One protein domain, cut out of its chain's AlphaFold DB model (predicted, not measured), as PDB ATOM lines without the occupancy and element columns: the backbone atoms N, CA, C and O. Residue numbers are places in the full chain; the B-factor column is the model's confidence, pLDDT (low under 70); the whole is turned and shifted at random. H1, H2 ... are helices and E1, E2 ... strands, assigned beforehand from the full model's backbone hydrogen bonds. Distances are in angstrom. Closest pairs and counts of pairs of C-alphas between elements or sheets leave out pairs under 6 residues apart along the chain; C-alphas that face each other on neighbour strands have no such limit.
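AT A GLANCE: This is residues 185 to 209 and 259 to 284 of the 284 residues of an uncharacterized protein of Phanerochaete carnosa (strain HHB-10118-sp) (UniProt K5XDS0). Two short antiparallel strands, E1 and E2, make a small ladder in the middle, with H1 and H3 toward one end of the domain and H2 at the other end. Residues 263 to 273 make a wide loop that swings away from E2 and comes back to H3. The 51 printed residues hold three named helices and two named strands, in the order H1, E1, H2, E2, H3, and the class is mixed, helices and strands. The whole is only just compact, close to loose, with a radius of gyration of the C-alphas of 11.3 A, and it spans 30 by 24 by 18 A.

HOW THE PARTS SIT: Start at H1, residues 185 to 196, and go on to E1, residues 199 to 202; their closest C-alphas, those of Leu 194 and Arg 200, are 7.4 A apart. Beside E1 find its antiparallel neighbour E2, residues 259 to 262, at 143 degrees between directions, with N 200 and O 261 within hydrogen-bond range at 2.9 A. H1 is near E2, with 7 pairs of C-alphas within 10 A. H2, residues 204 to 209, has its closest C-alpha pair to E2 at Glu 204 and Leu 259, 7.4 A. For H3, residues 274 to 283, look at Tyr 274, whose C-alpha is 6.8 A from that of Trp 260, the closest pair with E2. H1 and H3 are near each other, with 6 pairs within 10 A, while H2 is apart from both. In H1, H2 and H3 every O i to N i+4 pair is within hydrogen-bond range.

IN THESE COORDINATES: Find C-alpha 185 at (195.368, 260.598, 165.547); from there H1 runs 16.6 A to C-alpha 196. E1 covers 9.4 A, H2 8.7 A and E2 10.3 A, beginning at C-alpha 259 at (205.690, 255.519, 180.301). H3 runs 14.6 A to C-alpha 283 at (215.022, 267.877, 166.464).

THE WHOLE: The C-alphas farthest apart are those of Arg 209 and Leu 284, 33.0 A. Residues 210 to 258 are not printed, and C-alphas 209 and 259 are 13.5 A apart across the cut. The link from E2 to H3 is long, with 11 residues. Mean pLDDT of the printed part is 75.4, and residues 265 to 274, 281 and 284 are under 70.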
ATOM      1  N   ASP A 185     194.699 261.041 166.784       81.31
ATOM      2  CA  ASP A 185     195.368 260.598 165.547       81.31
ATOM      3  C   ASP A 185     196.843 260.997 165.520       81.31
ATOM      4  O   ASP A 185     197.699 260.223 165.078       81.31
ATOM      5  N   MET A 186     197.164 262.167 166.077       77.12
ATOM      6  CA  MET A 186     198.551 262.566 166.297       77.12
ATOM      7  C   MET A 186     199.226 261.654 167.331       77.12
ATOM      8  O   MET A 186     200.348 261.201 167.103       77.12
ATOM      9  N   GLU A 187     198.532 261.330 168.425       82.19
ATOM     10  CA  GLU A 187     199.032 260.417 169.459       82.19
ATOM     11  C   GLU A 187     199.288 259.010 168.898       82.19
ATOM     12  O   GLU A 187     200.375 258.463 169.087       82.19
ATOM     13  N   LYS A 188     198.363 258.463 168.096       86.12
ATOM     14  CA  LYS A 188     198.558 257.178 167.396       86.12
ATOM     15  C   LYS A 188     199.763 257.201 166.455       86.12
ATOM     16  O   LYS A 188     200.515 256.232 166.403       86.12
ATOM     17  N   SER A 189     199.957 258.292 165.714       86.25
ATOM     18  CA  SER A 189     201.106 258.446 164.811       86.25
ATOM     19  C   SER A 189     202.433 258.477 165.576       86.25
ATOM     20  O   SER A 189     203.416 257.857 165.163       86.25
ATOM     21  N   VAL A 190     202.479 259.153 166.726       83.62
ATOM     22  CA  VAL A 190     203.656 259.130 167.607       83.62
ATOM     23  C   VAL A 190     203.881 257.731 168.173       83.62
ATOM     24  O   VAL A 190     204.989 257.215 168.051       83.62
ATOM     25  N   ALA A 191     202.845 257.098 168.722       85.38
ATOM     26  CA  ALA A 191     202.926 255.749 169.273       85.38
ATOM     27  C   ALA A 191     203.448 254.739 168.238       85.38
ATOM     28  O   ALA A 191     204.332 253.935 168.533       85.38
ATOM     29  N   MET A 192     202.971 254.828 166.993       88.44
ATOM     30  CA  MET A 192     203.443 253.991 165.887       88.44
ATOM     31  C   MET A 192     204.929 254.220 165.585       88.44
ATOM     32  O   MET A 192     205.678 253.256 165.429       88.44
ATOM     33  N   ARG A 193     205.380 255.481 165.546       85.38
ATOM     34  CA  ARG A 193     206.799 255.815 165.326       85.38
ATOM     35  C   ARG A 193     207.692 255.326 166.463       85.38
ATOM     36  O   ARG A 193     208.761 254.786 166.197       85.38
ATOM     37  N   LEU A 194     207.252 255.466 167.712       84.44
ATOM     38  CA  LEU A 194     207.970 254.950 168.880       84.44
ATOM     39  C   LEU A 194     208.097 253.426 168.824       84.44
ATOM     40  O   LEU A 194     209.194 252.900 169.009       84.44
ATOM     41  N   ASN A 195     207.024 252.733 168.447       86.12
ATOM     42  CA  ASN A 195     207.048 251.287 168.250       86.12
ATOM     43  C   ASN A 195     208.039 250.859 167.148       86.12
ATOM     44  O   ASN A 195     208.814 249.926 167.340       86.12
ATOM     45  N   MET A 196     208.103 251.586 166.024       84.19
ATOM     46  CA  MET A 196     209.099 251.330 164.967       84.19
ATOM     47  C   MET A 196     210.548 251.532 165.429       84.19
ATOM     48  O   MET A 196     211.455 250.888 164.906       84.19
ATOM     49  N   LEU A 197     210.769 252.412 166.407       81.25
ATOM     50  CA  LEU A 197     212.076 252.659 167.018       81.25
ATOM     51  C   LEU A 197     212.413 251.658 168.139       81.25
ATOM     52  O   LEU A 197     213.469 251.775 168.759       81.25
ATOM     53  N   GLY A 198     211.540 250.677 168.397       85.00
ATOM     54  CA  GLY A 198     211.726 249.660 169.431       85.00
ATOM     55  C   GLY A 198     211.312 250.104 170.835       85.00
ATOM     56  O   GLY A 198     211.651 249.430 171.808       85.00
ATOM     57  N   PHE A 199     210.591 251.222 170.964       84.31
ATOM     58  CA  PHE A 199     209.972 251.601 172.232       84.31
ATOM     59  C   PHE A 199     208.672 250.825 172.415       84.31
ATOM     60  O   PHE A 199     207.841 250.757 171.509       84.31
ATOM     61  N   ARG A 200     208.469 250.282 173.613       84.19
ATOM     62  CA  ARG A 200     207.228 249.613 173.992       84.19
ATOM     63  C   ARG A 200     206.505 250.449 175.038       84.19
ATOM     64  O   ARG A 200     207.134 250.983 175.951       84.19
ATOM     65  N   GLU A 201     205.194 250.562 174.879       85.31
ATOM     66  CA  GLU A 201     204.322 251.110 175.911       85.31
ATOM     67  C   GLU A 201     204.234 250.099 177.060       85.31
ATOM     68  O   GLU A 201     204.105 248.891 176.824       85.31
ATOM     69  N   VAL A 202     204.379 250.583 178.290       84.94
ATOM     70  CA  VAL A 202     204.346 249.757 179.497       84.94
ATOM     71  C   VAL A 202     203.270 250.312 180.415       84.94
ATOM     72  O   VAL A 202     203.307 251.490 180.766       84.94
ATOM     73  N   ASP A 203     202.330 249.458 180.816       84.38
ATOM     74  CA  ASP A 203     201.316 249.822 181.806       84.38
ATOM     75  C   ASP A 203     201.975 250.161 183.148       84.38
ATOM     76  O   ASP A 203     202.977 249.540 183.525       84.38
ATOM     77  N   GLU A 204     201.385 251.087 183.905       81.19
ATOM     78  CA  GLU A 204     201.911 251.506 185.213       81.19
ATOM     79  C   GLU A 204     202.123 250.312 186.166       81.19
ATOM     80  O   GLU A 204     203.144 250.238 186.849       81.19
ATOM     81  N   ASP A 205     201.240 249.308 186.130       82.69
ATOM     82  CA  ASP A 205     201.375 248.077 186.921       82.69
ATOM     83  C   ASP A 205     202.595 247.242 186.513       82.69
ATOM     84  O   ASP A 205     203.315 246.684 187.351       82.69
ATOM     85  N   THR A 206     202.850 247.143 185.206       80.12
ATOM     86  CA  THR A 206     204.017 246.425 184.685       80.12
ATOM     87  C   THR A 206     205.290 247.172 185.061       80.12
ATOM     88  O   THR A 206     206.273 246.548 185.467       80.12
ATOM     89  N   PHE A 207     205.255 248.501 185.003       77.88
ATOM     90  CA  PHE A 207     206.358 249.351 185.420       77.88
ATOM     91  C   PHE A 207     206.664 249.209 186.917       77.88
ATOM     92  O   PHE A 207     207.812 248.948 187.282       77.88
ATOM     93  N   ALA A 208     205.652 249.269 187.788       79.12
ATOM     94  CA  ALA A 208     205.822 249.100 189.231       79.12
ATOM     95  C   ALA A 208     206.471 247.747 189.577       79.12
ATOM     96  O   ALA A 208     207.373 247.675 190.415       79.12
ATOM     97  N   ARG A 209     206.083 246.674 188.875       79.81
ATOM     98  CA  ARG A 209     206.687 245.337 189.034       79.81
ATOM     99  C   ARG A 209     208.139 245.267 188.560       79.81
ATOM    100  O   ARG A 209     208.920 244.506 189.136       79.81
ATOM    101  N   LEU A 259     204.262 255.783 180.226       71.56
ATOM    102  CA  LEU A 259     205.690 255.519 180.301       71.56
ATOM    103  C   LEU A 259     206.104 254.709 179.070       71.56
ATOM    104  O   LEU A 259     205.572 253.636 178.783       71.56
ATOM    105  N   TRP A 260     207.062 255.251 178.326       75.38
ATOM    106  CA  TRP A 260     207.641 254.599 177.159       75.38
ATOM    107  C   TRP A 260     209.029 254.117 177.501       75.38
ATOM    108  O   TRP A 260     209.827 254.874 178.059       75.38
ATOM    109  N   VAL A 261     209.346 252.884 177.112       74.94
ATOM    110  CA  VAL A 261     210.683 252.364 177.358       74.94
ATOM    111  C   VAL A 261     211.278 251.678 176.143       74.94
ATOM    112  O   VAL A 261     210.604 250.939 175.433       74.94
ATOM    113  N   CYS A 262     212.562 251.943 175.907       75.38
ATOM    114  CA  CYS A 262     213.360 251.322 174.859       75.38
ATOM    115  C   CYS A 262     214.488 250.516 175.492       75.38
ATOM    116  O   CYS A 262     215.224 251.008 176.352       75.38
ATOM    117  N   GLU A 263     214.657 249.289 175.015       72.50
ATOM    118  CA  GLU A 263     215.814 248.469 175.336       72.50
ATOM    119  C   GLU A 263     216.925 248.750 174.319       72.50
ATOM    120  O   GLU A 263     216.750 248.549 173.116       72.50
ATOM    121  N   LYS A 264     218.090 249.219 174.782       72.06
ATOM    122  CA  LYS A 264     219.246 249.467 173.911       72.06
ATOM    123  C   LYS A 264     220.421 248.600 174.350       72.06
ATOM    124  O   LYS A 264     220.995 248.802 175.416       72.06
ATOM    125  N   ARG A 265     220.823 247.661 173.485       64.88
ATOM    126  CA  ARG A 265     222.022 246.809 173.650       64.88
ATOM    127  C   ARG A 265     222.044 245.981 174.947       64.88
ATOM    128  O   ARG A 265     223.090 245.876 175.585       64.88
ATOM    129  N   GLY A 266     220.901 245.431 175.362       66.75
ATOM    130  CA  GLY A 266     220.811 244.573 176.552       66.75
ATOM    131  C   GLY A 266     221.150 245.272 177.877       66.75
ATOM    132  O   GLY A 266     221.306 244.608 178.901       66.75
ATOM    133  N   LYS A 267     221.279 246.608 177.877       51.38
ATOM    134  CA  LYS A 267     221.377 247.438 179.079       51.38
ATOM    135  C   LYS A 267     220.058 248.192 179.257       51.38
ATOM    136  O   LYS A 267     219.476 248.695 178.298       51.38
ATOM    137  N   ARG A 268     219.571 248.153 180.495       59.97
ATOM    138  CA  ARG A 268     218.184 248.407 180.887       59.97
ATOM    139  C   ARG A 268     217.730 249.863 180.758       59.97
ATOM    140  O   ARG A 268     218.499 250.783 181.008       59.97
ATOM    141  N   TRP A 269     216.449 249.958 180.392       55.66
ATOM    142  CA  TRP A 269     215.415 250.971 180.637       55.66
ATOM    143  C   TRP A 269     215.922 252.370 181.032       55.66
ATOM    144  O   TRP A 269     216.116 252.661 182.206       55.66
ATOM    145  N   VAL A 270     216.073 253.266 180.051       57.34
ATOM    146  CA  VAL A 270     216.097 254.709 180.340       57.34
ATOM    147  C   VAL A 270     214.648 255.173 180.333       57.34
ATOM    148  O   VAL A 270     214.042 255.287 179.266       57.34
ATOM    149  N   GLU A 271     214.096 255.394 181.522       57.28
ATOM    150  CA  GLU A 271     212.854 256.138 181.687       57.28
ATOM    151  C   GLU A 271     213.071 257.524 181.076       57.28
ATOM    152  O   GLU A 271     213.927 258.290 181.518       57.28
ATOM    153  N   ARG A 272     212.363 257.825 179.989       65.44
ATOM    154  CA  ARG A 272     212.321 259.180 179.449       65.44
ATOM    155  C   ARG A 272     210.896 259.660 179.510       65.44
ATOM    156  O   ARG A 272     209.986 258.986 179.027       65.44
ATOM    157  N   ASN A 273     210.726 260.844 180.081       68.75
ATOM    158  CA  ASN A 273     209.452 261.531 180.057       68.75
ATOM    159  C   ASN A 273     209.016 261.682 178.588       68.75
ATOM    160  O   ASN A 273     209.804 262.109 177.740       68.75
ATOM    161  N   TYR A 274     207.772 261.312 178.277       65.44
ATOM    162  CA  TYR A 274     207.215 261.383 176.924       65.44
ATOM    163  C   TYR A 274     207.428 262.765 176.276       65.44
ATOM    164  O   TYR A 274     207.712 262.853 175.078       65.44
ATOM    165  N   GLY A 275     207.405 263.840 177.076       72.44
ATOM    166  CA  GLY A 275     207.715 265.197 176.620       72.44
ATOM    167  C   GLY A 275     209.136 265.363 176.061       72.44
ATOM    168  O   GLY A 275     209.313 265.994 175.018       72.44
ATOM    169  N   GLU A 276     210.145 264.753 176.685       72.75
ATOM    170  CA  GLU A 276     211.536 264.805 176.210       72.75
ATOM    171  C   GLU A 276     211.733 263.990 174.931       72.75
ATOM    172  O   GLU A 276     212.448 264.418 174.021       72.75
ATOM    173  N   ILE A 277     211.075 262.831 174.835       71.69
ATOM    174  CA  ILE A 277     211.116 261.989 173.634       71.69
ATOM    175  C   ILE A 277     210.525 262.756 172.447       71.69
ATOM    176  O   ILE A 277     211.140 262.818 171.382       71.69
ATOM    177  N   LEU A 278     209.369 263.397 172.638       71.25
ATOM    178  CA  LEU A 278     208.756 264.246 171.618       71.25
ATOM    179  C   LEU A 278     209.658 265.417 171.215       71.25
ATOM    180  O   LEU A 278     209.741 265.753 170.032       71.25
ATOM    181  N   GLN A 279     210.349 266.032 172.175       74.00
ATOM    182  CA  GLN A 279     211.265 267.134 171.895       74.00
ATOM    183  C   GLN A 279     212.491 266.674 171.093       74.00
ATOM    184  O   GLN A 279     212.927 267.389 170.195       74.00
ATOM    185  N   GLN A 280     213.024 265.478 171.367       72.75
ATOM    186  CA  GLN A 280     214.110 264.883 170.581       72.75
ATOM    187  C   GLN A 280     213.655 264.486 169.177       72.75
ATOM    188  O   GLN A 280     214.359 264.775 168.215       72.75
ATOM    189  N   LEU A 281     212.462 263.898 169.045       69.00
ATOM    190  CA  LEU A 281     211.880 263.566 167.743       69.00
ATOM    191  C   LEU A 281     211.599 264.799 166.882       69.00
ATOM    192  O   LEU A 281     211.586 264.678 165.667       69.00
ATOM    193  N   ARG A 282     211.369 265.972 167.482       71.06
ATOM    194  CA  ARG A 282     211.216 267.236 166.740       71.06
ATOM    195  C   ARG A 282     212.553 267.797 166.236       71.06
ATOM    196  O   ARG A 282     212.549 268.613 165.325       71.06
ATOM    197  N   LYS A 283     213.675 267.427 166.863       71.25
ATOM    198  CA  LYS A 283     215.022 267.877 166.464       71.25
ATOM    199  C   LYS A 283     215.615 267.054 165.315       71.25
ATOM    200  O   LYS A 283     216.595 267.502 164.730       71.25
ATOM    201  N   LEU A 284     215.074 265.861 165.065       65.31
ATOM    202  CA  LEU A 284     215.434 264.978 163.953       65.31
ATOM    203  C   LEU A 284     214.558 265.280 162.736       65.31
ATOM    204  O   LEU A 284     215.103 265.198 161.618       65.31
TER     205      LEU A 284